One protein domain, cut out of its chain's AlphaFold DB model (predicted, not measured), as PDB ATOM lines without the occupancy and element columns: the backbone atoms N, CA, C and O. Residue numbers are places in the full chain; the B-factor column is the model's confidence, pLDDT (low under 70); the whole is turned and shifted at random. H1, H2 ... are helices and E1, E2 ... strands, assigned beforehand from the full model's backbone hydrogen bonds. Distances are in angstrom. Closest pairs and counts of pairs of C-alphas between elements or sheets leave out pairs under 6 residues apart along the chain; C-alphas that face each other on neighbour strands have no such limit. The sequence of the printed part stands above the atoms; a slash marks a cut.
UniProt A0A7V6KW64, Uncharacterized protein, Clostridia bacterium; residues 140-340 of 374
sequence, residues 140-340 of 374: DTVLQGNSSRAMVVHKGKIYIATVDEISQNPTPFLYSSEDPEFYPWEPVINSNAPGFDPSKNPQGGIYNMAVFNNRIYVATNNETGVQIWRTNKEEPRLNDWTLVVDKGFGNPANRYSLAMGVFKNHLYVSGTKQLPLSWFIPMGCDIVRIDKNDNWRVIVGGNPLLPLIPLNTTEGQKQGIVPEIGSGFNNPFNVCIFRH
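What this domain is: This is residues 140 to 340 of the 374 residues of an uncharacterized protein of Clostridia bacterium (UniProt A0A7V6KW64). Three small twisted sheets stand face to face in a row along the longest axis, with the E4 E5 E6 E7 sheet in the middle, E1 E2 E3 at one end and E8 to E12 at the other. A long unnamed tail, residues 301 to 340, loops round the E8 to E12 end. The 201 printed residues hold E1 to E7, H1, E8 to E10, H2, E11 and E12; 81 are in named elements, mostly strand. The first two sheets are antiparallel meanders, each strand the antiparallel neighbour of the one before; the third is branched and antiparallel. The whole is compact, with a radius of gyration of the C-alphas of 16.7 A and spans of 50 by 35 by 34 A.

Where its parts are: E1, residues 147 to 154, begins at C-alpha 147 (3.656, -47.672, -54.207) and is 20.9 A long; E2 is 157 to 163 and E3 173 to 177. E4, 205 to 212, bends by 57 degrees at residue 208. E5, 215 to 222, is 22.1 A long; E6 is 225 to 231, E7 241 to 245, H1 247 to 250, E8 254 to 256 and E9 260 to 263. E10, 266 to 273, is 23.3 A long. H2 is 277 to 280, E11 286 to 290, and E12, 296 to 300, ends at C-alpha 300 (31.266, -40.772, -55.394).

How they stand to each other: In the hairpin E1 and E2, N 159 and O 152 are 2.8 A apart, within hydrogen-bond range; in the hairpin E2 and E3, N 158 and O 177 are 2.8 A apart. The closest C-alphas of E1 and E4 are Ala 150 and Asn 208, 5.0 A. The second sheet, strongly twisted, runs E4 E5 E6 E7, with N 217 to O 210, N 218 to O 229 and N 228 to O 245 each 2.8 A in its hairpins. H1 is at this sheet's level, and 6.0 A over the branched sheet. E10 pairs with E8 (N 272 to O 256, 2.8 A), with E9 in a hairpin (N 268 to O 261, 2.8 A) and with E11 (N 271 to O 286, 2.8 A); E11 and E12 form a hairpin (N 287 to O 300, 2.8 A). H1 and H2 are too short for any O i to N i+4 pair; each has its one O i to N i+3 pair within range. H2 is on no sheet.

The domain as a whole: The C-alphas of Phe 182 and Pro 307, the two farthest apart, are 52.7 A apart. The printed part has no cut. The link E3 to E4 is long, with 27 residues. The mean pLDDT of the printed part is 83.6; residues 275 to 282, 302 to 324 and 335 to 340 are under 70.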
ATOM      1  N   ASP A 140      -5.466 -58.003 -49.005       92.50
ATOM      2  CA  ASP A 140      -4.784 -57.253 -47.958       92.50
ATOM      3  C   ASP A 140      -5.698 -56.152 -47.405       92.50
ATOM      4  O   ASP A 140      -6.395 -55.453 -48.150       92.50
ATOM      5  N   THR A 141      -5.651 -55.970 -46.091       88.00
ATOM      6  CA  THR A 141      -6.418 -54.952 -45.366       88.00
ATOM      7  C   THR A 141      -5.542 -53.972 -44.590       88.00
ATOM      8  O   THR A 141      -6.083 -53.024 -44.026       88.00
ATOM      9  N   VAL A 142      -4.218 -54.168 -44.554       93.81
ATOM     10  CA  VAL A 142      -3.326 -53.411 -43.664       93.81
ATOM     11  C   VAL A 142      -2.258 -52.603 -44.394       93.81
ATOM     12  O   VAL A 142      -1.742 -51.653 -43.801       93.81
ATOM     13  N   LEU A 143      -1.909 -52.932 -45.647       95.06
ATOM     14  CA  LEU A 143      -0.906 -52.159 -46.377       95.06
ATOM     15  C   LEU A 143      -1.432 -50.754 -46.671       95.06
ATOM     16  O   LEU A 143      -2.479 -50.556 -47.287       95.06
ATOM     17  N   GLN A 144      -0.641 -49.767 -46.268       94.38
ATOM     18  CA  GLN A 144      -0.886 -48.354 -46.541       94.38
ATOM     19  C   GLN A 144      -0.019 -47.855 -47.701       94.38
ATOM     20  O   GLN A 144       0.997 -48.462 -48.040       94.38
ATOM     21  N   GLY A 145      -0.391 -46.721 -48.294       94.25
ATOM     22  CA  GLY A 145       0.325 -46.120 -49.419       94.25
ATOM     23  C   GLY A 145      -0.046 -46.715 -50.781       94.25
ATOM     24  O   GLY A 145      -0.829 -47.657 -50.898       94.25
ATOM     25  N   ASN A 146       0.544 -46.157 -51.832       94.56
ATOM     26  CA  ASN A 146       0.160 -46.368 -53.232       94.56
ATOM     27  C   ASN A 146       1.291 -46.926 -54.114       94.56
ATOM     28  O   ASN A 146       1.110 -47.120 -55.316       94.56
ATOM     29  N   SER A 147       2.458 -47.192 -53.526       93.94
ATOM     30  CA  SER A 147       3.656 -47.672 -54.207       93.94
ATOM     31  C   SER A 147       4.504 -48.511 -53.256       93.94
ATOM     32  O   SER A 147       4.578 -48.231 -52.060       93.94
ATOM     33  N   SER A 148       5.235 -49.491 -53.786       93.44
ATOM     34  CA  SER A 148       6.309 -50.163 -53.051       93.44
ATOM     35  C   SER A 148       7.610 -50.093 -53.830       93.44
ATOM     36  O   SER A 148       7.713 -50.586 -54.953       93.44
ATOM     37  N   ARG A 149       8.626 -49.469 -53.233       86.69
ATOM     38  CA  ARG A 149       9.937 -49.292 -53.873       86.69
ATOM     39  C   ARG A 149      10.994 -50.276 -53.404       86.69
ATOM     40  O   ARG A 149      12.057 -50.340 -54.018       86.69
ATOM     41  N   ALA A 150      10.726 -51.027 -52.342       92.44
ATOM     42  CA  ALA A 150      11.709 -51.933 -51.786       92.44
ATOM     43  C   ALA A 150      11.064 -53.144 -51.120       92.44
ATOM     44  O   ALA A 150      10.136 -53.019 -50.320       92.44
ATOM     45  N   MET A 151      11.618 -54.314 -51.429       96.19
ATOM     46  CA  MET A 151      11.342 -55.563 -50.733       96.19
ATOM     47  C   MET A 151      12.656 -56.303 -50.481       96.19
ATOM     48  O   MET A 151      13.597 -56.199 -51.274       96.19
ATOM     49  N   VAL A 152      12.713 -57.085 -49.407       97.12
ATOM     50  CA  VAL A 152      13.799 -58.043 -49.149       97.12
ATOM     51  C   VAL A 152      13.238 -59.342 -48.591       97.12
ATOM     52  O   VAL A 152      12.246 -59.334 -47.872       97.12
ATOM     53  N   VAL A 153      13.908 -60.452 -48.889       97.19
ATOM     54  CA  VAL A 153      13.697 -61.716 -48.179       97.19
ATOM     55  C   VAL A 153      14.764 -61.840 -47.105       97.19
ATOM     56  O   VAL A 153      15.958 -61.708 -47.390       97.19
ATOM     57  N   HIS A 154      14.349 -62.092 -45.870       97.44
ATOM     58  CA  HIS A 154      15.254 -62.323 -44.755       97.44
ATOM     59  C   HIS A 154      14.623 -63.305 -43.769       97.44
ATOM     60  O   HIS A 154      13.444 -63.190 -43.458       97.44
ATOM     61  N   LYS A 155      15.397 -64.295 -43.304       95.88
ATOM     62  CA  LYS A 155      14.974 -65.266 -42.273       95.88
ATOM     63  C   LYS A 155      13.603 -65.914 -42.545       95.88
ATOM     64  O   LYS A 155      12.796 -66.078 -41.644       95.88
ATOM     65  N   GLY A 156      13.344 -66.278 -43.804       95.69
ATOM     66  CA  GLY A 156      12.099 -66.946 -44.208       95.69
ATOM     67  C   GLY A 156      10.891 -66.021 -44.397       95.69
ATOM     68  O   GLY A 156       9.834 -66.504 -44.786       95.69
ATOM     69  N   LYS A 157      11.051 -64.708 -44.203       97.56
ATOM     70  CA  LYS A 157       9.999 -63.700 -44.378       97.56
ATOM     71  C   LYS A 157      10.298 -62.774 -45.545       97.56
ATOM     72  O   LYS A 157      11.456 -62.474 -45.847       97.56
ATOM     73  N   ILE A 158       9.236 -62.275 -46.159       97.81
ATOM     74  CA  ILE A 158       9.273 -61.116 -47.042       97.81
ATOM     75  C   ILE A 158       9.057 -59.884 -46.178       97.81
ATOM     76  O   ILE A 158       8.092 -59.820 -45.422       97.81
ATOM     77  N   TYR A 159       9.926 -58.897 -46.338       98.44
ATOM     78  CA  TYR A 159       9.738 -57.554 -45.815       98.44
ATOM     79  C   TYR A 159       9.431 -56.622 -46.975       98.44
ATOM     80  O   TYR A 159      10.164 -56.617 -47.969       98.44
ATOM     81  N   ILE A 160       8.371 -55.835 -46.845       97.56
ATOM     82  CA  ILE A 160       7.934 -54.875 -47.855       97.56
ATOM     83  C   ILE A 160       7.831 -53.480 -47.260       97.56
ATOM     84  O   ILE A 160       7.166 -53.262 -46.248       97.56
ATOM     85  N   ALA A 161       8.479 -52.530 -47.928       96.50
ATOM     86  CA  ALA A 161       8.280 -51.117 -47.686       96.50
ATOM     87  C   ALA A 161       7.256 -50.562 -48.673       96.50
ATOM     88  O   ALA A 161       7.426 -50.693 -49.892       96.50
ATOM     89  N   THR A 162       6.223 -49.910 -48.151       95.50
ATOM     90  CA  THR A 162       5.281 -49.138 -48.961       95.50
ATOM     91  C   THR A 162       5.457 -47.649 -48.691       95.50
ATOM     92  O   THR A 162       5.983 -47.229 -47.658       95.50
ATOM     93  N   VAL A 163       5.080 -46.829 -49.663       93.62
ATOM     94  CA  VAL A 163       5.137 -45.372 -49.575       93.62
ATOM     95  C   VAL A 163       3.873 -44.781 -50.174       93.62
ATOM     96  O   VAL A 163       3.238 -45.380 -51.045       93.62
ATOM     97  N   ASP A 164       3.520 -43.594 -49.705       91.44
ATOM     98  CA  ASP A 164       2.609 -42.718 -50.420       91.44
ATOM     99  C   ASP A 164       3.457 -41.755 -51.261       91.44
ATOM    100  O   ASP A 164       4.284 -41.010 -50.741       91.44
ATOM    101  N   GLU A 165       3.326 -41.836 -52.582       86.50
ATOM    102  CA  GLU A 165       4.064 -40.987 -53.521       86.50
ATOM    103  C   GLU A 165       3.470 -39.568 -53.617       86.50
ATOM    104  O   GLU A 165       4.083 -38.700 -54.239       86.50
ATOM    105  N   ILE A 166       2.297 -39.324 -53.017       82.38
ATOM    106  CA  ILE A 166       1.597 -38.032 -53.000       82.38
ATOM    107  C   ILE A 166       1.853 -37.310 -51.675       82.38
ATOM    108  O   ILE A 166       2.184 -36.123 -51.676       82.38
ATOM    109  N   SER A 167       1.711 -38.012 -50.547       81.44
ATOM    110  CA  SER A 167       1.870 -37.438 -49.208       81.44
ATOM    111  C   SER A 167       3.134 -37.942 -48.503       81.44
ATOM    112  O   SER A 167       3.489 -39.118 -48.561       81.44
ATOM    113  N   GLN A 168       3.854 -37.039 -47.829       75.06
ATOM    114  CA  GLN A 168       5.004 -37.439 -47.017       75.06
ATOM    115  C   GLN A 168       4.517 -37.996 -45.681       75.06
ATOM    116  O   GLN A 168       3.834 -37.304 -44.930       75.06
ATOM    117  N   ASN A 169       4.929 -39.223 -45.368       78.75
ATOM    118  CA  ASN A 169       4.646 -39.851 -44.083       78.75
ATOM    119  C   ASN A 169       5.875 -39.752 -43.167       78.75
ATOM    120  O   ASN A 169       6.965 -40.164 -43.577       78.75
ATOM    121  N   PRO A 170       5.731 -39.237 -41.931       83.75
ATOM    122  CA  PRO A 170       6.855 -39.106 -41.005       83.75
ATOM    123  C   PRO A 170       7.347 -40.468 -40.494       83.75
ATOM    124  O   PRO A 170       8.528 -40.622 -40.187       83.75
ATOM    125  N   THR A 171       6.460 -41.466 -40.439       89.38
ATOM    126  CA  THR A 171       6.793 -42.842 -40.052       89.38
ATOM    127  C   THR A 171       6.799 -43.741 -41.293       89.38
ATOM    128  O   THR A 171       5.875 -43.645 -42.105       89.38
ATOM    129  N   PRO A 172       7.804 -44.615 -41.464       93.25
ATOM    130  CA  PRO A 172       7.842 -45.580 -42.558       93.25
ATOM    131  C   PRO A 172       6.732 -46.626 -42.449       93.25
ATOM    132  O   PRO A 172       6.471 -47.165 -41.373       93.25
ATOM    133  N   PHE A 173       6.179 -47.022 -43.593       95.25
ATOM    134  CA  PHE A 173       5.371 -48.230 -43.691       95.25
ATOM    135  C   PHE A 173       6.269 -49.417 -44.053       95.25
ATOM    136  O   PHE A 173       6.762 -49.522 -45.178       95.25
ATOM    137  N   LEU A 174       6.504 -50.299 -43.082       96.94
ATOM    138  CA  LEU A 174       7.280 -51.526 -43.241       96.94
ATOM    139  C   LEU A 174       6.479 -52.695 -42.680       96.94
ATOM    140  O   LEU A 174       6.093 -52.667 -41.512       96.94
ATOM    141  N   TYR A 175       6.279 -53.724 -43.495       97.56
ATOM    142  CA  TYR A 175       5.515 -54.912 -43.127       97.56
ATOM    143  C   TYR A 175       6.324 -56.176 -43.368       97.56
ATOM    144  O   TYR A 175       7.237 -56.184 -44.199       97.56
ATOM    145  N   SER A 176       5.970 -57.250 -42.669       97.75
ATOM    146  CA  SER A 176       6.533 -58.579 -42.881       97.75
ATOM    147  C   SER A 176       5.464 -59.655 -42.976       97.75
ATOM    148  O   SER A 176       4.425 -59.548 -42.336       97.75
ATOM    149  N   SER A 177       5.735 -60.699 -43.753       97.62
ATOM    150  CA  SER A 177       4.947 -61.933 -43.770       97.62
ATOM    151  C   SER A 177       5.824 -63.106 -44.218       97.62
ATOM    152  O   SER A 177       6.745 -62.930 -45.019       97.62
ATOM    153  N   GLU A 178       5.558 -64.302 -43.696       96.44
ATOM    154  CA  GLU A 178       6.178 -65.550 -44.165       96.44
ATOM    155  C   GLU A 178       5.633 -65.966 -45.536       96.44
ATOM    156  O   GLU A 178       6.401 -66.353 -46.423       96.44
ATOM    157  N   ASP A 179       4.318 -65.822 -45.719       95.31
ATOM    158  CA  ASP A 179       3.619 -65.961 -46.992       95.31
ATOM    159  C   ASP A 179       2.290 -65.189 -46.953       95.31
ATOM    160  O   ASP A 179       1.345 -65.668 -46.326       95.31
ATOM    161  N   PRO A 180       2.167 -64.040 -47.638       94.94
ATOM    162  CA  PRO A 180       0.973 -63.194 -47.567       94.94
ATOM    163  C   PRO A 180      -0.305 -63.829 -48.133       94.94
ATOM    164  O   PRO A 180      -1.378 -63.259 -47.979       94.94
ATOM    165  N   GLU A 181      -0.218 -64.996 -48.778       94.25
ATOM    166  CA  GLU A 181      -1.400 -65.786 -49.145       94.25
ATOM    167  C   GLU A 181      -2.076 -66.436 -47.925       94.25
ATOM    168  O   GLU A 181      -3.300 -66.535 -47.886       94.25
ATOM    169  N   PHE A 182      -1.292 -66.855 -46.928       93.69
ATOM    170  CA  PHE A 182      -1.774 -67.622 -45.770       93.69
ATOM    171  C   PHE A 182      -1.595 -66.886 -44.437       93.69
ATOM    172  O   PHE A 182      -2.354 -67.112 -43.499       93.69
ATOM    173  N   TYR A 183      -0.605 -65.996 -44.356       94.94
ATOM    174  CA  TYR A 183      -0.242 -65.234 -43.169       94.94
ATOM    175  C   TYR A 183      -0.316 -63.745 -43.505       94.94
ATOM    176  O   TYR A 183       0.489 -63.276 -44.312       94.94
ATOM    177  N   PRO A 184      -1.262 -62.983 -42.933       95.19
ATOM    178  CA  PRO A 184      -1.436 -61.578 -43.280       95.19
ATOM    179  C   PRO A 184      -0.168 -60.766 -42.999       95.19
ATOM    180  O   PRO A 184       0.702 -61.166 -42.226       95.19
ATOM    181  N   TRP A 185      -0.062 -59.605 -43.639       97.06
ATOM    182  CA  TRP A 185       1.021 -58.670 -43.368       97.06
ATOM    183  C   TRP A 185       0.979 -58.184 -41.917       97.06
ATOM    184  O   TRP A 185      -0.063 -57.766 -41.417       97.06
ATOM    185  N   GLU A 186       2.135 -58.171 -41.266       96.06
ATOM    186  CA  GLU A 186       2.303 -57.625 -39.921       96.06
ATOM    187  C   GLU A 186       3.136 -56.338 -39.983       96.06
ATOM    188  O   GLU A 186       4.210 -56.344 -40.595       96.06
ATOM    189  N   PRO A 187       2.687 -55.224 -39.375       95.44
ATOM    190  CA  PRO A 187       3.481 -54.003 -39.320       95.44
ATOM    191  C   PRO A 187       4.720 -54.213 -38.442       95.44
ATOM    192  O   PRO A 187       4.624 -54.554 -37.267       95.44
ATOM    193  N   VAL A 188       5.897 -53.953 -39.008       95.56
ATOM    194  CA  VAL A 188       7.186 -54.041 -38.306       95.56
ATOM    195  C   VAL A 188       7.432 -52.806 -37.440       95.56
ATOM    196  O   VAL A 188       8.046 -52.893 -36.377       95.56
ATOM    197  N   ILE A 189       6.967 -51.644 -37.904       92.81
ATOM    198  CA  ILE A 189       7.072 -50.364 -37.202       92.81
ATOM    199  C   ILE A 189       5.653 -49.865 -36.950       92.81
ATOM    200  O   ILE A 189       4.897 -49.629 -37.888       92.81
ATOM    201  N   ASN A 190       5.298 -49.711 -35.676       91.31
ATOM    202  CA  ASN A 190       4.008 -49.182 -35.250       91.31
ATOM    203  C   ASN A 190       4.240 -47.978 -34.332       91.31
ATOM    204  O   ASN A 190       4.608 -48.144 -33.169       91.31
ATOM    205  N   SER A 191       4.004 -46.772 -34.853       90.69
ATOM    206  CA  SER A 191       4.172 -45.518 -34.105       90.69
ATOM    207  C   SER A 191       3.181 -45.351 -32.952       90.69
ATOM    208  O   SER A 191       3.414 -44.534 -32.068       90.69
ATOM    209  N   ASN A 192       2.086 -46.118 -32.946       91.81
ATOM    210  CA  ASN A 192       1.071 -46.090 -31.893       91.81
ATOM    211  C   ASN A 192       1.337 -47.133 -30.794       91.81
ATOM    212  O   ASN A 192       0.565 -47.230 -29.840       91.81
ATOM    213  N   ALA A 193       2.389 -47.949 -30.925       92.44
ATOM    214  CA  ALA A 193       2.722 -48.951 -29.923       92.44
ATOM    215  C   ALA A 193       3.188 -48.285 -28.610       92.44
ATOM    216  O   ALA A 193       3.957 -47.317 -28.652       92.44
ATOM    217  N   PRO A 194       2.782 -48.804 -27.434       93.38
ATOM    218  CA  PRO A 194       3.260 -48.298 -26.154       93.38
ATOM    219  C   PRO A 194       4.790 -48.294 -26.082       93.38
ATOM    220  O   PRO A 194       5.440 -49.305 -26.342       93.38
ATOM    221  N   GLY A 195       5.364 -47.146 -25.719       92.31
ATOM    222  CA  GLY A 195       6.812 -46.982 -25.604       92.31
ATOM    223  C   GLY A 195       7.552 -46.806 -26.932       92.31
ATOM    224  O   GLY A 195       8.771 -46.949 -26.936       92.31
ATOM    225  N   PHE A 196       6.870 -46.511 -28.046       95.25
ATOM    226  CA  PHE A 196       7.526 -46.139 -29.304       95.25
ATOM    227  C   PHE A 196       8.489 -44.958 -29.111       95.25
ATOM    228  O   PHE A 196       8.115 -43.910 -28.584       95.25
ATOM    229  N   ASP A 197       9.730 -45.134 -29.562       94.56
ATOM    230  CA  ASP A 197      10.793 -44.134 -29.504       94.56
ATOM    231  C   ASP A 197      11.241 -43.792 -30.937       94.56
ATOM    232  O   ASP A 197      11.941 -44.593 -31.572       94.56
ATOM    233  N   PRO A 198      10.876 -42.613 -31.473       92.12
ATOM    234  CA  PRO A 198      11.263 -42.202 -32.822       92.12
ATOM    235  C   PRO A 198      12.778 -42.186 -33.058       92.12
ATOM    236  O   PRO A 198      13.221 -42.344 -34.194       92.12
ATOM    237  N   SER A 199      13.597 -42.007 -32.014       92.75
ATOM    238  CA  SER A 199      15.061 -41.974 -32.145       92.75
ATOM    239  C   SER A 199      15.678 -43.356 -32.385       92.75
ATOM    240  O   SER A 199      16.806 -43.456 -32.865       92.75
ATOM    241  N   LYS A 200      14.927 -44.426 -32.096       95.81
ATOM    242  CA  LYS A 200      15.353 -45.827 -32.228       95.81
ATOM    243  C   LYS A 200      14.623 -46.578 -33.339       95.81
ATOM    244  O   LYS A 200      14.615 -47.810 -33.349       95.81
ATOM    245  N   ASN A 201      13.996 -45.852 -34.261       96.06
ATOM    246  CA  ASN A 201      13.320 -46.415 -35.423       96.06
ATOM    247  C   ASN A 201      13.605 -45.562 -36.669       96.06
ATOM    248  O   ASN A 201      13.828 -44.358 -36.544       96.06
ATOM    249  N   PRO A 202      13.560 -46.157 -37.874       95.38
ATOM    250  CA  PRO A 202      13.663 -45.397 -39.111       95.38
ATOM    251  C   PRO A 202      12.558 -44.340 -39.223       95.38
ATOM    252  O   PRO A 202      11.419 -44.578 -38.823       95.38
ATOM    253  N   GLN A 203      12.899 -43.184 -39.793       91.88
ATOM    254  CA  GLN A 203      11.990 -42.048 -39.981       91.88
ATOM    255  C   GLN A 203      11.892 -41.681 -41.462       91.88
ATOM    256  O   GLN A 203      12.910 -41.673 -42.160       91.88
ATOM    257  N   GLY A 204      10.688 -41.343 -41.921       91.94
ATOM    258  CA  GLY A 204      10.380 -41.081 -43.328       91.94
ATOM    259  C   GLY A 204      10.134 -42.346 -44.154       91.94
ATOM    260  O   GLY A 204      10.310 -43.467 -43.679       91.94
ATOM    261  N   GLY A 205       9.720 -42.179 -45.411       92.62
ATOM    262  CA  GLY A 205       9.412 -43.296 -46.307       92.62
ATOM    263  C   GLY A 205      10.655 -44.123 -46.648       92.62
ATOM    264  O   GLY A 205      11.732 -43.574 -46.872       92.62
ATOM    265  N   ILE A 206      10.524 -45.450 -46.719       94.88
ATOM    266  CA  ILE A 206      11.623 -46.339 -47.122       94.88
ATOM    267  C   ILE A 206      11.629 -46.468 -48.649       94.88
ATOM    268  O   ILE A 206      10.694 -46.994 -49.249       94.88
ATOM    269  N   TYR A 207      12.711 -46.017 -49.284       91.88
ATOM    270  CA  TYR A 207      12.854 -46.031 -50.745       91.88
ATOM    271  C   TYR A 207      13.747 -47.159 -51.258       91.88
ATOM    272  O   TYR A 207      13.693 -47.480 -52.442       91.88
ATOM    273  N   ASN A 208      14.578 -47.748 -50.398       93.75
ATOM    274  CA  ASN A 208      15.472 -48.845 -50.753       93.75
ATOM    275  C   ASN A 208      15.764 -49.732 -49.539       93.75
ATOM    276  O   ASN A 208      15.771 -49.259 -48.403       93.75
ATOM    277  N   MET A 209      16.036 -51.013 -49.794       95.81
ATOM    278  CA  MET A 209      16.365 -52.001 -48.766       95.81
ATOM    279  C   MET A 209      17.411 -52.998 -49.268       95.81
ATOM    280  O   MET A 209      17.455 -53.346 -50.455       95.81
ATOM    281  N   ALA A 210      18.223 -53.508 -48.348       96.25
ATOM    282  CA  ALA A 210      19.111 -54.633 -48.597       96.25
ATOM    283  C   ALA A 210      19.368 -55.424 -47.316       96.25
ATOM    284  O   ALA A 210      19.372 -54.876 -46.218       96.25
ATOM    285  N   VAL A 211      19.642 -56.716 -47.475       96.88
ATOM    286  CA  VAL A 211      20.210 -57.530 -46.402       96.88
ATOM    287  C   VAL A 211      21.727 -57.465 -46.517       96.88
ATOM    288  O   VAL A 211      22.289 -57.800 -47.560       96.88
ATOM    289  N   PHE A 212      22.393 -57.045 -45.449       96.94
ATOM    290  CA  PHE A 212      23.847 -57.006 -45.356       96.94
ATOM    291  C   PHE A 212      24.270 -57.387 -43.944       96.94
ATOM    292  O   PHE A 212      23.597 -57.039 -42.983       96.94
ATOM    293  N   ASN A 213      25.357 -58.151 -43.816       96.38
ATOM    294  CA  ASN A 213      25.845 -58.624 -42.518       96.38
ATOM    295  C   ASN A 213      24.735 -59.265 -41.649       96.38
ATOM    296  O   ASN A 213      24.654 -59.018 -40.449       96.38
ATOM    297  N   ASN A 214      23.857 -60.052 -42.292       96.56
ATOM    298  CA  ASN A 214      22.731 -60.752 -41.661       96.56
ATOM    299  C   ASN A 214      21.753 -59.824 -40.909       96.56
ATOM    300  O   ASN A 214      21.167 -60.211 -39.906       96.56
ATOM    301  N   ARG A 215      21.608 -58.589 -41.398       97.69
ATOM    302  CA  ARG A 215      20.719 -57.547 -40.879       97.69
ATOM    303  C   ARG A 215      20.017 -56.854 -42.038       97.69
ATOM    304  O   ARG A 215      20.533 -56.841 -43.161       97.69
ATOM    305  N   ILE A 216      18.860 -56.259 -41.772       98.31
ATOM    306  CA  ILE A 216      18.126 -55.476 -42.769       98.31
ATOM    307  C   ILE A 216      18.586 -54.026 -42.672       98.31
ATOM    308  O   ILE A 216      18.505 -53.422 -41.606       98.31
ATOM    309  N   TYR A 217      19.040 -53.476 -43.794       98.44
ATOM    310  CA  TYR A 217      19.322 -52.057 -43.974       98.44
ATOM    311  C   TYR A 217      18.191 -51.428 -44.784       98.44
ATOM    312  O   TYR A 217      17.748 -51.993 -45.788       98.44
ATOM    313  N   VAL A 218      17.747 -50.247 -44.361       97.69
ATOM    314  CA  VAL A 218      16.717 -49.455 -45.035       97.69
ATOM    315  C   VAL A 218      17.245 -48.048 -45.297       97.69
ATOM    316  O   VAL A 218      17.897 -47.452 -44.441       97.69
ATOM    317  N   ALA A 219      16.982 -47.520 -46.491       96.44
ATOM    318  CA  ALA A 219      17.227 -46.122 -46.818       96.44
ATOM    319  C   ALA A 219      15.913 -45.355 -46.755       96.44
ATOM    320  O   ALA A 219      15.003 -45.628 -47.548       96.44
ATOM    321  N   THR A 220      15.842 -44.389 -45.846       94.75
ATOM    322  CA  THR A 220      14.690 -43.504 -45.713       94.75
ATOM    323  C   THR A 220      14.963 -42.126 -46.298       94.75
ATOM    324  O   THR A 220      16.118 -41.718 -46.458       94.75
ATOM    325  N   ASN A 221      13.896 -41.414 -46.656       89.06
ATOM    326  CA  ASN A 221      13.957 -40.017 -47.063       89.06
ATOM    327  C   ASN A 221      13.362 -39.106 -45.986       89.06
ATOM    328  O   ASN A 221      12.256 -39.336 -45.509       89.06
ATOM    329  N   ASN A 222      14.060 -38.031 -45.637       84.25
ATOM    330  CA  ASN A 222      13.503 -37.004 -44.766       84.25
ATOM    331  C   ASN A 222      13.961 -35.603 -45.183       84.25
ATOM    332  O   ASN A 222      14.635 -35.419 -46.203       84.25
ATOM    333  N   GLU A 223      13.589 -34.597 -44.391       82.88
ATOM    334  CA  GLU A 223      13.915 -33.204 -44.683       82.88
ATOM    335  C   GLU A 223      15.418 -32.887 -44.664       82.88
ATOM    336  O   GLU A 223      15.894 -32.023 -45.399       82.88
ATOM    337  N   THR A 224      16.180 -33.638 -43.878       85.06
ATOM    338  CA  THR A 224      17.635 -33.498 -43.747       85.06
ATOM    339  C   THR A 224      18.420 -34.314 -44.778       85.06
ATOM    340  O   THR A 224      19.647 -34.231 -44.816       85.06
ATOM    341  N   GLY A 225      17.733 -35.082 -45.628       89.44
ATOM    342  CA  GLY A 225      18.317 -35.924 -46.667       89.44
ATOM    343  C   GLY A 225      18.064 -37.417 -46.447       89.44
ATOM    344  O   GLY A 225      17.223 -37.829 -45.650       89.44
ATOM    345  N   VAL A 226      18.782 -38.250 -47.196       92.62
ATOM    346  CA  VAL A 226      18.745 -39.708 -47.044       92.62
ATOM    347  C   VAL A 226      19.342 -40.102 -45.694       92.62
ATOM    348  O   VAL A 226      20.410 -39.616 -45.314       92.62
ATOM    349  N   GLN A 227      18.674 -41.024 -45.004       95.44
ATOM    350  CA  GLN A 227      19.201 -41.721 -43.833       95.44
ATOM    351  C   GLN A 227      19.291 -43.218 -44.105       95.44
ATOM    352  O   GLN A 227      18.450 -43.775 -44.809       95.44
ATOM    353  N   ILE A 228      20.289 -43.875 -43.517       97.44
ATOM    354  CA  ILE A 228      20.465 -45.325 -43.577       97.44
ATOM    355  C   ILE A 228      20.336 -45.888 -42.173       97.44
ATOM    356  O   ILE A 228      21.159 -45.603 -41.304       97.44
ATOM    357  N   TRP A 229      19.326 -46.723 -41.982       97.88
ATOM    358  CA  TRP A 229      19.061 -47.413 -40.729       97.88
ATOM    359  C   TRP A 229      19.280 -48.907 -40.902       97.88
ATOM    360  O   TRP A 229      19.112 -49.443 -41.999       97.88
ATOM    361  N   ARG A 230      19.591 -49.598 -39.810       97.88
ATOM    362  CA  ARG A 230      19.623 -51.062 -39.787       97.88
ATOM    363  C   ARG A 230      19.114 -51.655 -38.494       97.88
ATOM    364  O   ARG A 230      19.210 -51.041 -37.434       97.88
ATOM    365  N   THR A 231      18.646 -52.888 -38.590       98.38
ATOM    366  CA  THR A 231      18.253 -53.687 -37.432       98.38
ATOM    367  C   THR A 231      19.463 -53.988 -36.549       98.38
ATOM    368  O   THR A 231      20.571 -54.212 -37.043       98.38
ATOM    369  N   ASN A 232      19.293 -54.001 -35.226       97.62
ATOM    370  CA  ASN A 232      20.374 -54.407 -34.319       97.62
ATOM    371  C   ASN A 232      20.602 -55.919 -34.312       97.62
ATOM    372  O   ASN A 232      21.743 -56.395 -34.234       97.62
ATOM    373  N   LYS A 233      19.509 -56.661 -34.466       96.69
ATOM    374  CA  LYS A 233      19.466 -58.117 -34.595       96.69
ATOM    375  C   LYS A 233      19.128 -58.512 -36.029       96.69
ATOM    376  O   LYS A 233      18.979 -57.655 -36.897       96.69
ATOM    377  N   GLU A 234      19.066 -59.812 -36.277       96.06
ATOM    378  CA  GLU A 234      18.752 -60.355 -37.601       96.06
ATOM    379  C   GLU A 234      17.360 -59.906 -38.059       96.06
ATOM    380  O   GLU A 234      17.206 -59.261 -39.092       96.06
ATOM    381  N   GLU A 235      16.355 -60.143 -37.219       95.81
ATOM    382  CA  GLU A 235      14.996 -59.674 -37.454       95.81
ATOM    383  C   GLU A 235      14.750 -58.300 -36.808       95.81
ATOM    384  O   GLU A 235      15.279 -58.015 -35.724       95.81
ATOM    385  N   PRO A 236      13.934 -57.444 -37.447       95.81
ATOM    386  CA  PRO A 236      13.583 -56.136 -36.916       95.81
ATOM    387  C   PRO A 236      12.698 -56.248 -35.674       95.81
ATOM    388  O   PRO A 236      11.877 -57.155 -35.549       95.81
ATOM    389  N   ARG A 237      12.852 -55.290 -34.757       94.12
ATOM    390  CA  ARG A 237      12.012 -55.140 -33.564       94.12
ATOM    391  C   ARG A 237      11.747 -53.661 -33.312       94.12
ATOM    392  O   ARG A 237      12.537 -52.808 -33.723       94.12
ATOM    393  N   LEU A 238      10.649 -53.375 -32.619       92.56
ATOM    394  CA  LEU A 238      10.311 -52.024 -32.179       92.56
ATOM    395  C   LEU A 238      11.465 -51.437 -31.352       92.56
ATOM    396  O   LEU A 238      11.954 -52.096 -30.435       92.56
ATOM    397  N   ASN A 239      11.878 -50.207 -31.666       95.56
ATOM    398  CA  ASN A 239      12.938 -49.477 -30.959       95.56
ATOM    399  C   ASN A 239      14.320 -50.165 -30.959       95.56
ATOM    400  O   ASN A 239      15.147 -49.866 -30.095       95.56
ATOM    401  N   ASP A 240      14.582 -51.093 -31.887       97.12
ATOM    402  CA  ASP A 240      15.844 -51.846 -31.959       97.12
ATOM    403  C   ASP A 240      16.581 -51.623 -33.291       97.12
ATOM    404  O   ASP A 240      17.001 -52.565 -33.977       97.12
ATOM    405  N   TRP A 241      16.724 -50.349 -33.667       98.12
ATOM    406  CA  TRP A 241      17.420 -49.912 -34.876       98.12
ATOM    407  C   TRP A 241      18.585 -48.975 -34.559       98.12
ATOM    408  O   TRP A 241      18.545 -48.220 -33.591       98.12
ATOM    409  N   THR A 242      19.606 -48.996 -35.416       97.50
ATOM    410  CA  THR A 242      20.721 -48.040 -35.392       97.50
ATOM    411  C   THR A 242      20.725 -47.208 -36.669       97.50
ATOM    412  O   THR A 242      20.674 -47.761 -37.773       97.50
ATOM    413  N   LEU A 243      20.810 -45.886 -36.514       96.69
ATOM    414  CA  LEU A 243      21.102 -44.945 -37.594       96.69
ATOM    415  C   LEU A 243      22.600 -45.017 -37.917       96.69
ATOM    416  O   LEU A 243      23.429 -44.706 -37.069       96.69
ATOM    417  N   VAL A 244      22.939 -45.449 -39.130       96.50
ATOM    418  CA  VAL A 244      24.332 -45.633 -39.583       96.50
ATOM    419  C   VAL A 244      24.833 -44.419 -40.341       96.50
ATOM    420  O   VAL A 244      25.966 -43.988 -40.154       96.50
ATOM    421  N   VAL A 245      23.991 -43.875 -41.219       93.94
ATOM    422  CA  VAL A 245      24.335 -42.716 -42.044       93.94
ATOM    423  C   VAL A 245      23.191 -41.721 -41.996       93.94
ATOM    424  O   VAL A 245      22.035 -42.109 -42.163       93.94
ATOM    425  N   ASP A 246      23.507 -40.446 -41.811       90.88
ATOM    426  CA  ASP A 246      22.537 -39.364 -41.712       90.88
ATOM    427  C   ASP A 246      22.810 -38.236 -42.726       90.88
ATOM    428  O   ASP A 246      23.744 -38.286 -43.536       90.88
ATOM    429  N   LYS A 247      21.932 -37.222 -42.708       88.75
ATOM    430  CA  LYS A 247      22.113 -35.924 -43.383       88.75
ATOM    431  C   LYS A 247      22.493 -36.024 -44.870       88.75
ATOM    432  O   LYS A 247      23.317 -35.251 -45.364       88.75
ATOM    433  N   GLY A 248      21.951 -37.015 -45.583       88.19
ATOM    434  CA  GLY A 248      22.209 -37.206 -47.011       88.19
ATOM    435  C   GLY A 248      23.685 -37.431 -47.343       88.19
ATOM    436  O   GLY A 248      24.163 -36.952 -48.370       88.19
ATOM    437  N   PHE A 249      24.422 -38.131 -46.476       88.06
ATOM    438  CA  PHE A 249      25.858 -38.408 -46.641       88.06
ATOM    439  C   PHE A 249      26.725 -37.144 -46.519       88.06
ATOM    440  O   PHE A 249      27.766 -37.018 -47.165       88.06
ATOM    441  N   GLY A 250      26.269 -36.174 -45.720       82.31
ATOM    442  CA  GLY A 250      26.878 -34.848 -45.617       82.31
ATOM    443  C   GLY A 250      26.452 -33.882 -46.725       82.31
ATOM    444  O   GLY A 250      27.013 -32.796 -46.823       82.31
ATOM    445  N   ASN A 251      25.473 -34.249 -47.554       82.50
ATOM    446  CA  ASN A 251      24.839 -33.362 -48.519       82.50
ATOM    447  C   ASN A 251      23.309 -33.470 -48.378       82.50
ATOM    448  O   ASN A 251      22.712 -34.393 -48.938       82.50
ATOM    449  N   PRO A 252      22.643 -32.525 -47.691       84.56
ATOM    450  CA  PRO A 252      21.197 -32.591 -47.457       84.56
ATOM    451  C   PRO A 252      20.372 -32.533 -48.752       84.56
ATOM    452  O   PRO A 252      19.199 -32.909 -48.759       84.56
ATOM    453  N   ALA A 253      20.978 -32.119 -49.873       84.31
ATOM    454  CA  ALA A 253      20.329 -32.176 -51.174       84.31
ATOM    455  C   ALA A 253      20.088 -33.620 -51.641       84.31
ATOM    456  O   ALA A 253      19.212 -33.825 -52.471       84.31
ATOM    457  N   ASN A 254      20.804 -34.628 -51.127       87.69
ATOM    458  CA  ASN A 254      20.503 -36.037 -51.387       87.69
ATOM    459  C   ASN A 254      19.201 -36.423 -50.678       87.69
ATOM    460  O   ASN A 254      19.217 -36.788 -49.508       87.69
ATOM    461  N   ARG A 255      18.073 -36.345 -51.391       87.31
ATOM    462  CA  ARG A 255      16.715 -36.542 -50.856       87.31
ATOM    463  C   ARG A 255      16.163 -37.943 -51.054       87.31
ATOM    464  O   ARG A 255      15.301 -38.354 -50.291       87.31
ATOM    465  N   TYR A 256      16.629 -38.670 -52.064       86.88
ATOM    466  CA  TYR A 256      16.131 -40.008 -52.378       86.88
ATOM    467  C   TYR A 256      17.276 -40.993 -52.548       86.88
ATOM    468  O   TYR A 256      18.295 -40.666 -53.153       86.88
ATOM    469  N   SER A 257      17.077 -42.225 -52.087       89.62
ATOM    470  CA  SER A 257      17.926 -43.347 -52.472       89.62
ATOM    471  C   SER A 257      17.238 -44.146 -53.569       89.62
ATOM    472  O   SER A 257      16.084 -44.545 -53.410       89.62
ATOM    473  N   LEU A 258      17.927 -44.348 -54.693       83.88
ATOM    474  CA  LEU A 258      17.394 -45.057 -55.864       83.88
ATOM    475  C   LEU A 258      18.055 -46.421 -56.086       83.88
ATOM    476  O   LEU A 258      17.470 -47.270 -56.755       83.88
ATOM    477  N   ALA A 259      19.215 -46.660 -55.475       87.06
ATOM    478  CA  ALA A 259      19.864 -47.957 -55.468       87.06
ATOM    479  C   ALA A 259      20.537 -48.245 -54.124       87.06
ATOM    480  O   ALA A 259      21.247 -47.410 -53.563       87.06
ATOM    481  N   MET A 260      20.368 -49.483 -53.669       90.69
ATOM    482  CA  MET A 260      21.095 -50.070 -52.551       90.69
ATOM    483  C   MET A 260      21.510 -51.499 -52.908       90.69
ATOM    484  O   MET A 260      20.685 -52.282 -53.379       90.69
ATOM    485  N   GLY A 261      22.775 -51.863 -52.698       90.19
ATOM    486  CA  GLY A 261      23.256 -53.198 -53.057       90.19
ATOM    487  C   GLY A 261      24.563 -53.592 -52.383       90.19
ATOM    488  O   GLY A 261      25.400 -52.748 -52.078       90.19
ATOM    489  N   VAL A 262      24.734 -54.896 -52.163       90.19
ATOM    490  CA  VAL A 262      25.949 -55.467 -51.572       90.19
ATOM    491  C   VAL A 262      26.901 -55.900 -52.680       90.19
ATOM    492  O   VAL A 262      26.515 -56.630 -53.593       90.19
ATOM    493  N   PHE A 263      28.160 -55.485 -52.590       87.31
ATOM    494  CA  PHE A 263      29.217 -55.899 -53.507       87.31
ATOM    495  C   PHE A 263      30.548 -56.010 -52.764       87.31
ATOM    496  O   PHE A 263      30.873 -55.158 -51.943       87.31
ATOM    497  N   LYS A 264      31.320 -57.074 -53.027       89.88
ATOM    498  CA  LYS A 264      32.632 -57.319 -52.392       89.88
ATOM    499  C   LYS A 264      32.626 -57.036 -50.876       89.88
ATOM    500  O   LYS A 264      33.457 -56.281 -50.377       89.88
ATOM    501  N   ASN A 265      31.666 -57.621 -50.152       91.19
ATOM    502  CA  ASN A 265      31.491 -57.480 -48.698       91.19
ATOM    503  C   ASN A 265      31.253 -56.052 -48.172       91.19
ATOM    504  O   ASN A 265      31.473 -55.805 -46.989       91.19
ATOM    505  N   HIS A 266      30.766 -55.140 -49.010       92.75
ATOM    506  CA  HIS A 266      30.348 -53.802 -48.605       92.75
ATOM    507  C   HIS A 266      28.936 -53.515 -49.102       92.75
ATOM    508  O   HIS A 266      28.532 -54.015 -50.155       92.75
ATOM    509  N   LEU A 267      28.208 -52.683 -48.366       94.38
ATOM    510  CA  LEU A 267      26.933 -52.134 -48.801       94.38
ATOM    511  C   LEU A 267      27.173 -50.789 -49.490       94.38
ATOM    512  O   LEU A 267      27.876 -49.929 -48.967       94.38
ATOM    513  N   TYR A 268      26.585 -50.606 -50.664       92.88
ATOM    514  CA  TYR A 268      26.630 -49.366 -51.426       92.88
ATOM    515  C   TYR A 268      25.235 -48.767 -51.474       92.88
ATOM    516  O   TYR A 268      24.271 -49.487 -51.751       92.88
ATOM    517  N   VAL A 269      25.131 -47.463 -51.234       92.50
ATOM    518  CA  VAL A 269      23.856 -46.746 -51.274       92.50
ATOM    519  C   VAL A 269      23.998 -45.464 -52.074       92.50
ATOM    520  O   VAL A 269      24.937 -44.701 -51.860       92.50
ATOM    521  N   SER A 270      23.066 -45.231 -52.997       90.88
ATOM    522  CA  SER A 270      23.024 -44.006 -53.788       90.88
ATOM    523  C   SER A 270      22.177 -42.930 -53.108       90.88
ATOM    524  O   SER A 270      21.191 -43.233 -52.432       90.88
ATOM    525  N   GLY A 271      22.535 -41.673 -53.350       88.81
ATOM    526  CA  GLY A 271      21.809 -40.474 -52.955       88.81
ATOM    527  C   GLY A 271      21.571 -39.601 -54.180       88.81
ATOM    528  O   GLY A 271      22.497 -39.288 -54.923       88.81
ATOM    529  N   THR A 272      20.317 -39.235 -54.412       84.62
ATOM    530  CA  THR A 272      19.877 -38.444 -55.561       84.62
ATOM    531  C   THR A 272      19.123 -37.219 -55.073       84.62
ATOM    532  O   THR A 272      18.383 -37.269 -54.085       84.62
ATOM    533  N   LYS A 273      19.326 -36.105 -55.779       83.69
ATOM    534  CA  LYS A 273      18.691 -34.826 -55.472       83.69
ATOM    535  C   LYS A 273      17.194 -34.870 -55.773       83.69
ATOM    536  O   LYS A 273      16.747 -35.738 -56.522       83.69
ATOM    537  N   GLN A 274      16.412 -33.970 -55.174       75.75
ATOM    538  CA  GLN A 274      14.950 -33.991 -55.309       75.75
ATOM    539  C   GLN A 274      14.521 -34.091 -56.778       75.75
ATOM    540  O   GLN A 274      15.000 -33.350 -57.636       75.75
ATOM    541  N   LEU A 275      13.640 -35.045 -57.068       66.00
ATOM    542  CA  LEU A 275      13.025 -35.216 -58.379       66.00
ATOM    543  C   LEU A 275      11.704 -34.427 -58.402       66.00
ATOM    544  O   LEU A 275      11.023 -34.401 -57.377       66.00
ATOM    545  N   PRO A 276      11.334 -33.777 -59.522       58.44
ATOM    546  CA  PRO A 276      12.023 -33.751 -60.815       58.44
ATOM    547  C   PRO A 276      13.092 -32.648 -60.935       58.44
ATOM    548  O   PRO A 276      13.695 -32.521 -61.992       58.44
ATOM    549  N   LEU A 277      13.343 -31.846 -59.892       57.50
ATOM    550  CA  LEU A 277      14.250 -30.687 -59.963       57.50
ATOM    551  C   LEU A 277      15.663 -31.056 -60.453       57.50
ATOM    552  O   LEU A 277      16.259 -30.313 -61.229       57.50
ATOM    553  N   SER A 278      16.164 -32.234 -60.081       55.31
ATOM    554  CA  SER A 278      17.443 -32.766 -60.571       55.31
ATOM    555  C   SER A 278      17.469 -33.106 -62.069       55.31
ATOM    556  O   SER A 278      18.551 -33.233 -62.634       55.31
ATOM    557  N   TRP A 279      16.317 -33.224 -62.740       56.16
ATOM    558  CA  TRP A 279      16.239 -33.333 -64.204       56.16
ATOM    559  C   TRP A 279      16.376 -31.981 -64.906       56.16
ATOM    560  O   TRP A 279      16.824 -31.939 -66.047       56.16
ATOM    561  N   PHE A 280      16.006 -30.888 -64.236       56.88
ATOM    562  CA  PHE A 280      16.120 -29.531 -64.776       56.88
ATOM    563  C   PHE A 280      17.473 -28.896 -64.456       56.88
ATOM    564  O   PHE A 280      18.010 -28.143 -65.265       56.88
ATOM    565  N   ILE A 281      18.037 -29.225 -63.293       64.69
ATOM    566  CA  ILE A 281      19.364 -28.791 -62.863       64.69
ATOM    567  C   ILE A 281      20.190 -30.059 -62.628       64.69
ATOM    568  O   ILE A 281      19.987 -30.722 -61.605       64.69
ATOM    569  N   PRO A 282      21.082 -30.434 -63.563       63.69
ATOM    570  CA  PRO A 282      21.822 -31.683 -63.480       63.69
ATOM    571  C   PRO A 282      22.716 -31.664 -62.238       63.69
ATOM    572  O   PRO A 282      23.688 -30.917 -62.136       63.69
ATOM    573  N   MET A 283      22.335 -32.482 -61.263       71.94
ATOM    574  CA  MET A 283      23.044 -32.665 -60.006       71.94
ATOM    575  C   MET A 283      23.314 -34.153 -59.855       71.94
ATOM    576  O   MET A 283      22.418 -34.918 -59.486       71.94
ATOM    577  N   GLY A 284      24.548 -34.549 -60.166       74.69
ATOM    578  CA  GLY A 284      24.971 -35.941 -60.128       74.69
ATOM    579  C   GLY A 284      24.631 -36.621 -58.796       74.69
ATOM    580  O   GLY A 284      24.567 -35.990 -57.733       74.69
ATOM    581  N   CYS A 285      24.393 -37.925 -58.857       85.50
ATOM    582  CA  CYS A 285      24.176 -38.736 -57.668       85.50
ATOM    583  C   CYS A 285      25.458 -38.884 -56.840       85.50
ATOM    584  O   CYS A 285      26.572 -38.843 -57.366       85.50
ATOM    585  N   ASP A 286      25.275 -39.103 -55.545       87.88
ATOM    586  CA  ASP A 286      26.350 -39.441 -54.619       87.88
ATOM    587  C   ASP A 286      26.227 -40.920 -54.221       87.88
ATOM    588  O   ASP A 286      25.147 -41.512 -54.301       87.88
ATOM    589  N   ILE A 287      27.330 -41.539 -53.802       90.44
ATOM    590  CA  ILE A 287      27.382 -42.932 -53.354       90.44
ATOM    591  C   ILE A 287      28.184 -43.018 -52.064       90.44
ATOM    592  O   ILE A 287      29.345 -42.602 -52.004       90.44
ATOM    593  N   VAL A 288      27.588 -43.660 -51.067       91.62
ATOM    594  CA  VAL A 288      28.264 -44.088 -49.846       91.62
ATOM    595  C   VAL A 288      28.558 -45.585 -49.900       91.62
ATOM    596  O   VAL A 288      27.761 -46.375 -50.409       91.62
ATOM    597  N   ARG A 289      29.714 -45.976 -49.359       91.81
ATOM    598  CA  ARG A 289      30.084 -47.366 -49.081       91.81
ATOM    599  C   ARG A 289      30.121 -47.581 -47.572       91.81
ATOM    600  O   ARG A 289      30.796 -46.816 -46.892       91.81
ATOM    601  N   ILE A 290      29.479 -48.639 -47.093       94.81
ATOM    602  CA  ILE A 290      29.380 -49.037 -45.683       94.81
ATOM    603  C   ILE A 290      30.037 -50.417 -45.513       94.81
ATOM    604  O   ILE A 290      29.798 -51.325 -46.318       94.81
ATOM    605  N   ASP A 291      30.899 -50.569 -44.508       95.25
ATOM    606  CA  ASP A 291      31.535 -51.840 -44.146       95.25
ATOM    607  C   ASP A 291      30.738 -52.621 -43.079       95.25
ATOM    608  O   ASP A 291      29.687 -52.189 -42.608       95.25
ATOM    609  N   LYS A 292      31.212 -53.816 -42.704       95.38
ATOM    610  CA  LYS A 292      30.520 -54.694 -41.738       95.38
ATOM    611  C   LYS A 292      30.457 -54.138 -40.309       95.38
ATOM    612  O   LYS A 292      29.641 -54.622 -39.526       95.38
ATOM    613  N   ASN A 293      31.316 -53.177 -39.982       94.31
ATOM    614  CA  ASN A 293      31.397 -52.521 -38.681       94.31
ATOM    615  C   ASN A 293      30.617 -51.197 -38.673       94.31
ATOM    616  O   ASN A 293      30.793 -50.399 -37.759       94.31
ATOM    617  N   ASP A 294      29.783 -50.967 -39.692       92.25
ATOM    618  CA  ASP A 294      29.005 -49.746 -39.893       92.25
ATOM    619  C   ASP A 294      29.875 -48.487 -40.118       92.25
ATOM    620  O   ASP A 294      29.355 -47.373 -40.107       92.25
ATOM    621  N   ASN A 295      31.177 -48.638 -40.421       92.88
ATOM    622  CA  ASN A 295      31.968 -47.503 -40.899       92.88
ATOM    623  C   ASN A 295      31.572 -47.201 -42.338       92.88
ATOM    624  O   ASN A 295      31.501 -48.101 -43.186       92.88
ATOM    625  N   TRP A 296      31.384 -45.924 -42.644       91.62
ATOM    626  CA  TRP A 296      30.974 -45.501 -43.971       91.62
ATOM    627  C   TRP A 296      31.852 -44.386 -44.526       91.62
ATOM    628  O   TRP A 296      32.497 -43.637 -43.798       91.62
ATOM    629  N   ARG A 297      31.891 -44.293 -45.858       88.75
ATOM    630  CA  ARG A 297      32.569 -43.206 -46.574       88.75
ATOM    631  C   ARG A 297      31.879 -42.885 -47.892       88.75
ATOM    632  O   ARG A 297      31.413 -43.795 -48.584       88.75
ATOM    633  N   VAL A 298      31.869 -41.611 -48.271       88.69
ATOM    634  CA  VAL A 298      31.456 -41.185 -49.615       88.69
ATOM    635  C   VAL A 298      32.550 -41.579 -50.605       88.69
ATOM    636  O   VAL A 298      33.711 -41.235 -50.415       88.69
ATOM    637  N   ILE A 299      32.190 -42.336 -51.639       87.56
ATOM    638  CA  ILE A 299      33.124 -42.782 -52.690       87.56
ATOM    639  C   ILE A 299      32.869 -42.107 -54.040       87.56
ATOM    640  O   ILE A 299      33.766 -42.064 -54.873       87.56
ATOM    641  N   VAL A 300      31.653 -41.603 -54.250       85.38
ATOM    642  CA  VAL A 300      31.266 -40.772 -55.394       85.38
ATOM    643  C   VAL A 300      30.452 -39.623 -54.832       85.38
ATOM    644  O   VAL A 300      29.499 -39.856 -54.092       85.38
ATOM    645  N   GLY A 301      30.833 -38.395 -55.140       80.62
ATOM    646  CA  GLY A 301      30.237 -37.204 -54.546       80.62
ATOM    647  C   GLY A 301      31.314 -36.208 -54.151       80.62
ATOM    648  O   GLY A 301      32.489 -36.405 -54.428       80.62
ATOM    649  N   GLY A 302      30.942 -35.112 -53.515       68.31
ATOM    650  CA  GLY A 302      31.914 -34.092 -53.141       68.31
ATOM    651  C   GLY A 302      31.248 -32.763 -52.865       68.31
ATOM    652  O   GLY A 302      30.019 -32.694 -52.804       68.31
ATOM    653  N   ASN A 303      32.073 -31.730 -52.660       53.12
ATOM    654  CA  ASN A 303      31.598 -30.412 -52.254       53.12
ATOM    655  C   ASN A 303      30.417 -29.974 -53.126       53.12
ATOM    656  O   ASN A 303      30.506 -30.047 -54.356       53.12
ATOM    657  N   PRO A 304      29.309 -29.544 -52.501       49.12
ATOM    658  CA  PRO A 304      28.152 -29.105 -53.249       49.12
ATOM    659  C   PRO A 304      28.588 -27.964 -54.175       49.12
ATOM    660  O   PRO A 304      29.237 -27.020 -53.729       49.12
ATOM    661  N   LEU A 305      28.229 -28.046 -55.463       42.41
ATOM    662  CA  LEU A 305      28.482 -26.978 -56.446       42.41
ATOM    663  C   LEU A 305      27.906 -25.622 -55.992       42.41
ATOM    664  O   LEU A 305      28.315 -24.577 -56.485       42.41
ATOM    665  N   LEU A 306      26.974 -25.645 -55.036       40.41
ATOM    666  CA  LEU A 306      26.403 -24.484 -54.378       40.41
ATOM    667  C   LEU A 306      26.482 -24.680 -52.852       40.41
ATOM    668  O   LEU A 306      25.773 -25.543 -52.325       40.41
ATOM    669  N   PRO A 307      27.289 -23.899 -52.110       36.50
ATOM    670  CA  PRO A 307      27.299 -23.909 -50.650       36.50
ATOM    671  C   PRO A 307      26.072 -23.144 -50.131       36.50
ATOM    672  O   PRO A 307      26.189 -22.089 -49.523       36.50
ATOM    673  N   LEU A 308      24.868 -23.631 -50.432       37.03
ATOM    674  CA  LEU A 308      23.627 -22.961 -50.026       37.03
ATOM    675  C   LEU A 308      23.214 -23.295 -48.588       37.03
ATOM    676  O   LEU A 308      22.288 -22.678 -48.072       37.03
ATOM    677  N   ILE A 309      23.879 -24.249 -47.927       37.09
ATOM    678  CA  ILE A 309      23.540 -24.658 -46.560       37.09
ATOM    679  C   ILE A 309      24.834 -24.858 -45.754       37.09
ATOM    680  O   ILE A 309      25.649 -25.708 -46.127       37.09
ATOM    681  N   PRO A 310      25.042 -24.111 -44.652       32.88
ATOM    682  CA  PRO A 310      26.140 -24.356 -43.726       32.88
ATOM    683  C   PRO A 310      26.044 -25.776 -43.159       32.88
ATOM    684  O   PRO A 310      25.041 -26.166 -42.561       32.88
ATOM    685  N   LEU A 311      27.100 -26.561 -43.362       39.78
ATOM    686  CA  LEU A 311      27.229 -27.914 -42.836       39.78
ATOM    687  C   LEU A 311      27.524 -27.863 -41.333       39.78
ATOM    688  O   LEU A 311      28.675 -27.978 -40.927       39.78
ATOM    689  N   ASN A 312      26.493 -27.766 -40.492       33.41
ATOM    690  CA  ASN A 312      26.615 -28.166 -39.084       33.41
ATOM    691  C   ASN A 312      26.533 -29.702 -39.002       33.41
ATOM    692  O   ASN A 312      25.539 -30.306 -38.578       33.41
ATOM    693  N   THR A 313      27.575 -30.363 -39.506       39.75
ATOM    694  CA  THR A 313      27.766 -31.799 -39.311       39.75
ATOM    695  C   THR A 313      28.288 -32.015 -37.905       39.75
ATOM    696  O   THR A 313      29.348 -31.505 -37.556       39.75
ATOM    697  N   THR A 314      27.535 -32.770 -37.116       34.44
ATOM    698  CA  THR A 314      27.998 -33.369 -35.870       34.44
ATOM    699  C   THR A 314      29.324 -34.070 -36.156       34.44
ATOM    700  O   THR A 314      29.430 -34.821 -37.127       34.44
ATOM    701  N   GLU A 315      30.341 -33.764 -35.358       35.00
ATOM    702  CA  GLU A 315      31.664 -34.376 -35.410       35.00
ATOM    703  C   GLU A 315      31.535 -35.889 -35.214       35.00
ATOM    704  O   GLU A 315      31.390 -36.398 -34.109       35.00
ATOM    705  N   GLY A 316      31.518 -36.617 -36.322       35.31
ATOM    706  CA  GLY A 316      31.359 -38.058 -36.319       35.31
ATOM    707  C   GLY A 316      31.451 -38.583 -37.737       35.31
ATOM    708  O   GLY A 316      30.445 -38.752 -38.407       35.31
ATOM    709  N   GLN A 317      32.678 -38.851 -38.181       42.41
ATOM    710  CA  GLN A 317      32.978 -39.671 -39.360       42.41
ATOM    711  C   GLN A 317      32.842 -39.016 -40.750       42.41
ATOM    712  O   GLN A 317      32.512 -39.679 -41.730       42.41
ATOM    713  N   LYS A 318      33.326 -37.777 -40.921       44.03
ATOM    714  CA  LYS A 318      34.162 -37.529 -42.112       44.03
ATOM    715  C   LYS A 318      35.465 -38.294 -41.888       44.03
ATOM    716  O   LYS A 318      36.393 -37.749 -41.298       44.03
ATOM    717  N   GLN A 319      35.562 -39.553 -42.318       41.06
ATOM    718  CA  GLN A 319      36.882 -40.161 -42.521       41.06
ATOM    719  C   GLN A 319      37.569 -39.433 -43.686       41.06
ATOM    720  O   GLN A 319      37.495 -39.872 -44.826       41.06
ATOM    721  N   GLY A 320      38.141 -38.266 -43.376       39.81
ATOM    722  CA  GLY A 320      39.424 -37.713 -43.819       39.81
ATOM    723  C   GLY A 320      39.852 -37.721 -45.286       39.81
ATOM    724  O   GLY A 320      40.981 -37.323 -45.542       39.81
ATOM    725  N   ILE A 321      39.044 -38.158 -46.247       44.91
ATOM    726  CA  ILE A 321      39.467 -38.258 -47.645       44.91
ATOM    727  C   ILE A 321      38.366 -37.660 -48.513       44.91
ATOM    728  O   ILE A 321      37.238 -38.152 -48.547       44.91
ATOM    729  N   VAL A 322      38.702 -36.554 -49.178       55.91
ATOM    730  CA  VAL A 322      37.910 -35.988 -50.276       55.91
ATOM    731  C   VAL A 322      37.617 -37.127 -51.256       55.91
ATOM    732  O   VAL A 322      38.564 -37.822 -51.625       55.91
ATOM    733  N   PRO A 323      36.356 -37.371 -51.655       59.91
ATOM    734  CA  PRO A 323      36.060 -38.448 -52.590       59.91
ATOM    735  C   PRO A 323      36.945 -38.318 -53.831       59.91
ATOM    736  O   PRO A 323      37.061 -37.233 -54.399       59.91
ATOM    737  N   GLU A 324      37.560 -39.421 -54.259       65.69
ATOM    738  CA  GLU A 324      38.415 -39.448 -55.456       65.69
ATOM    739  C   GLU A 324      37.626 -39.094 -56.733       65.69
ATOM    740  O   GLU A 324      38.209 -38.756 -57.761       65.69
ATOM    741  N   ILE A 325      36.289 -39.171 -56.672       79.06
ATOM    742  CA  ILE A 325      35.370 -39.007 -57.795       79.06
ATOM    743  C   ILE A 325      34.195 -38.109 -57.376       79.06
ATOM    744  O   ILE A 325      33.478 -38.422 -56.425       79.06
ATOM    745  N   GLY A 326      33.954 -37.026 -58.119       79.56
ATOM    746  CA  GLY A 326      32.839 -36.103 -57.904       79.56
ATOM    747  C   GLY A 326      31.465 -36.699 -58.228       79.56
ATOM    748  O   GLY A 326      31.348 -37.778 -58.818       79.56
ATOM    749  N   SER A 327      30.403 -35.979 -57.855       83.31
ATOM    750  CA  SER A 327      29.008 -36.398 -58.055       83.31
ATOM    751  C   SER A 327      28.728 -36.848 -59.493       83.31
ATOM    752  O   SER A 327      29.177 -36.230 -60.459       83.31
ATOM    753  N   GLY A 328      27.968 -37.935 -59.635       78.75
ATOM    754  CA  GLY A 328      27.630 -38.516 -60.931       78.75
ATOM    755  C   GLY A 328      28.838 -39.055 -61.701       78.75
ATOM    756  O   GLY A 328      28.830 -39.064 -62.929       78.75
ATOM    757  N   PHE A 329      29.895 -39.489 -61.009       83.44
ATOM    758  CA  PHE A 329      31.157 -39.900 -61.635       83.44
ATOM    759  C   PHE A 329      31.800 -38.775 -62.464       83.44
ATOM    760  O   PHE A 329      32.245 -38.998 -63.586       83.44
ATOM    761  N   ASN A 330      31.808 -37.552 -61.920       77.94
ATOM    762  CA  ASN A 330      32.205 -36.311 -62.605       77.94
ATOM    763  C   ASN A 330      31.315 -35.909 -63.798       77.94
ATOM    764  O   ASN A 330      31.670 -35.003 -64.549       77.94
ATOM    765  N   ASN A 331      30.148 -36.536 -63.964       76.75
ATOM    766  CA  ASN A 331      29.142 -36.132 -64.937       76.75
ATOM    767  C   ASN A 331      27.859 -35.688 -64.205       76.75
ATOM    768  O   ASN A 331      27.147 -36.527 -63.649       76.75
ATOM    769  N   PRO A 332      27.504 -34.390 -64.222       71.94
ATOM    770  CA  PRO A 332      26.341 -33.886 -63.491       71.94
ATOM    771  C   PRO A 332      25.006 -34.447 -64.012       71.94
ATOM    772  O   PRO A 332      24.016 -34.435 -63.283       71.94
ATOM    773  N   PHE A 333      24.971 -34.984 -65.236       71.44
ATOM    774  CA  PHE A 333      23.785 -35.621 -65.817       71.44
ATOM    775  C   PHE A 333      23.553 -37.053 -65.314       71.44
ATOM    776  O   PHE A 333      22.459 -37.594 -65.483       71.44
ATOM    777  N   ASN A 334      24.527 -37.654 -64.623       75.25
ATOM    778  CA  ASN A 334      24.358 -38.939 -63.944       75.25
ATOM    779  C   ASN A 334      23.613 -38.746 -62.615       75.25
ATOM    780  O   ASN A 334      24.159 -38.925 -61.525       75.25
ATOM    781  N   VAL A 335      22.345 -38.349 -62.706       69.31
ATOM    782  CA  VAL A 335      21.491 -37.960 -61.569       69.31
ATOM    783  C   VAL A 335      21.015 -39.144 -60.726       69.31
ATOM    784  O   VAL A 335      20.619 -38.977 -59.574       69.31
ATOM    785  N   CYS A 336      21.041 -40.357 -61.278       65.94
ATOM    786  CA  CYS A 336      20.566 -41.560 -60.608       65.94
ATOM    787  C   CYS A 336      21.391 -42.787 -60.991       65.94
ATOM    788  O   CYS A 336      21.953 -42.865 -62.080       65.94
ATOM    789  N   ILE A 337      21.421 -43.758 -60.081       65.88
ATOM    790  CA  ILE A 337      21.973 -45.093 -60.309       65.88
ATOM    791  C   ILE A 337      20.841 -46.080 -60.097       65.88
ATOM    792  O   ILE A 337      20.076 -45.955 -59.141       65.88
ATOM    793  N   PHE A 338      20.751 -47.070 -60.980       58.38
ATOM    794  CA  PHE A 338      19.814 -48.173 -60.840       58.38
ATOM    795  C   PHE A 338      20.548 -49.435 -60.385       58.38
ATOM    796  O   PHE A 338      21.631 -49.774 -60.873       58.38
ATOM    797  N   ARG A 339      19.948 -50.137 -59.418       51.94
ATOM    798  CA  ARG A 339      20.456 -51.417 -58.926       51.94
ATOM    799  C   ARG A 339      20.329 -52.479 -60.018       51.94
ATOM    800  O   ARG A 339      19.294 -52.591 -60.667       51.94
ATOM    801  N   HIS A 340      21.377 -53.281 -60.163       49.78
ATOM    802  CA  HIS A 340      21.394 -54.459 -61.025       49.78
ATOM    803  C   HIS A 340      20.900 -55.684 -60.249       49.78
ATOM    804  O   HIS A 340      21.252 -55.860 -59.078       49.78
TER     805      HIS A 340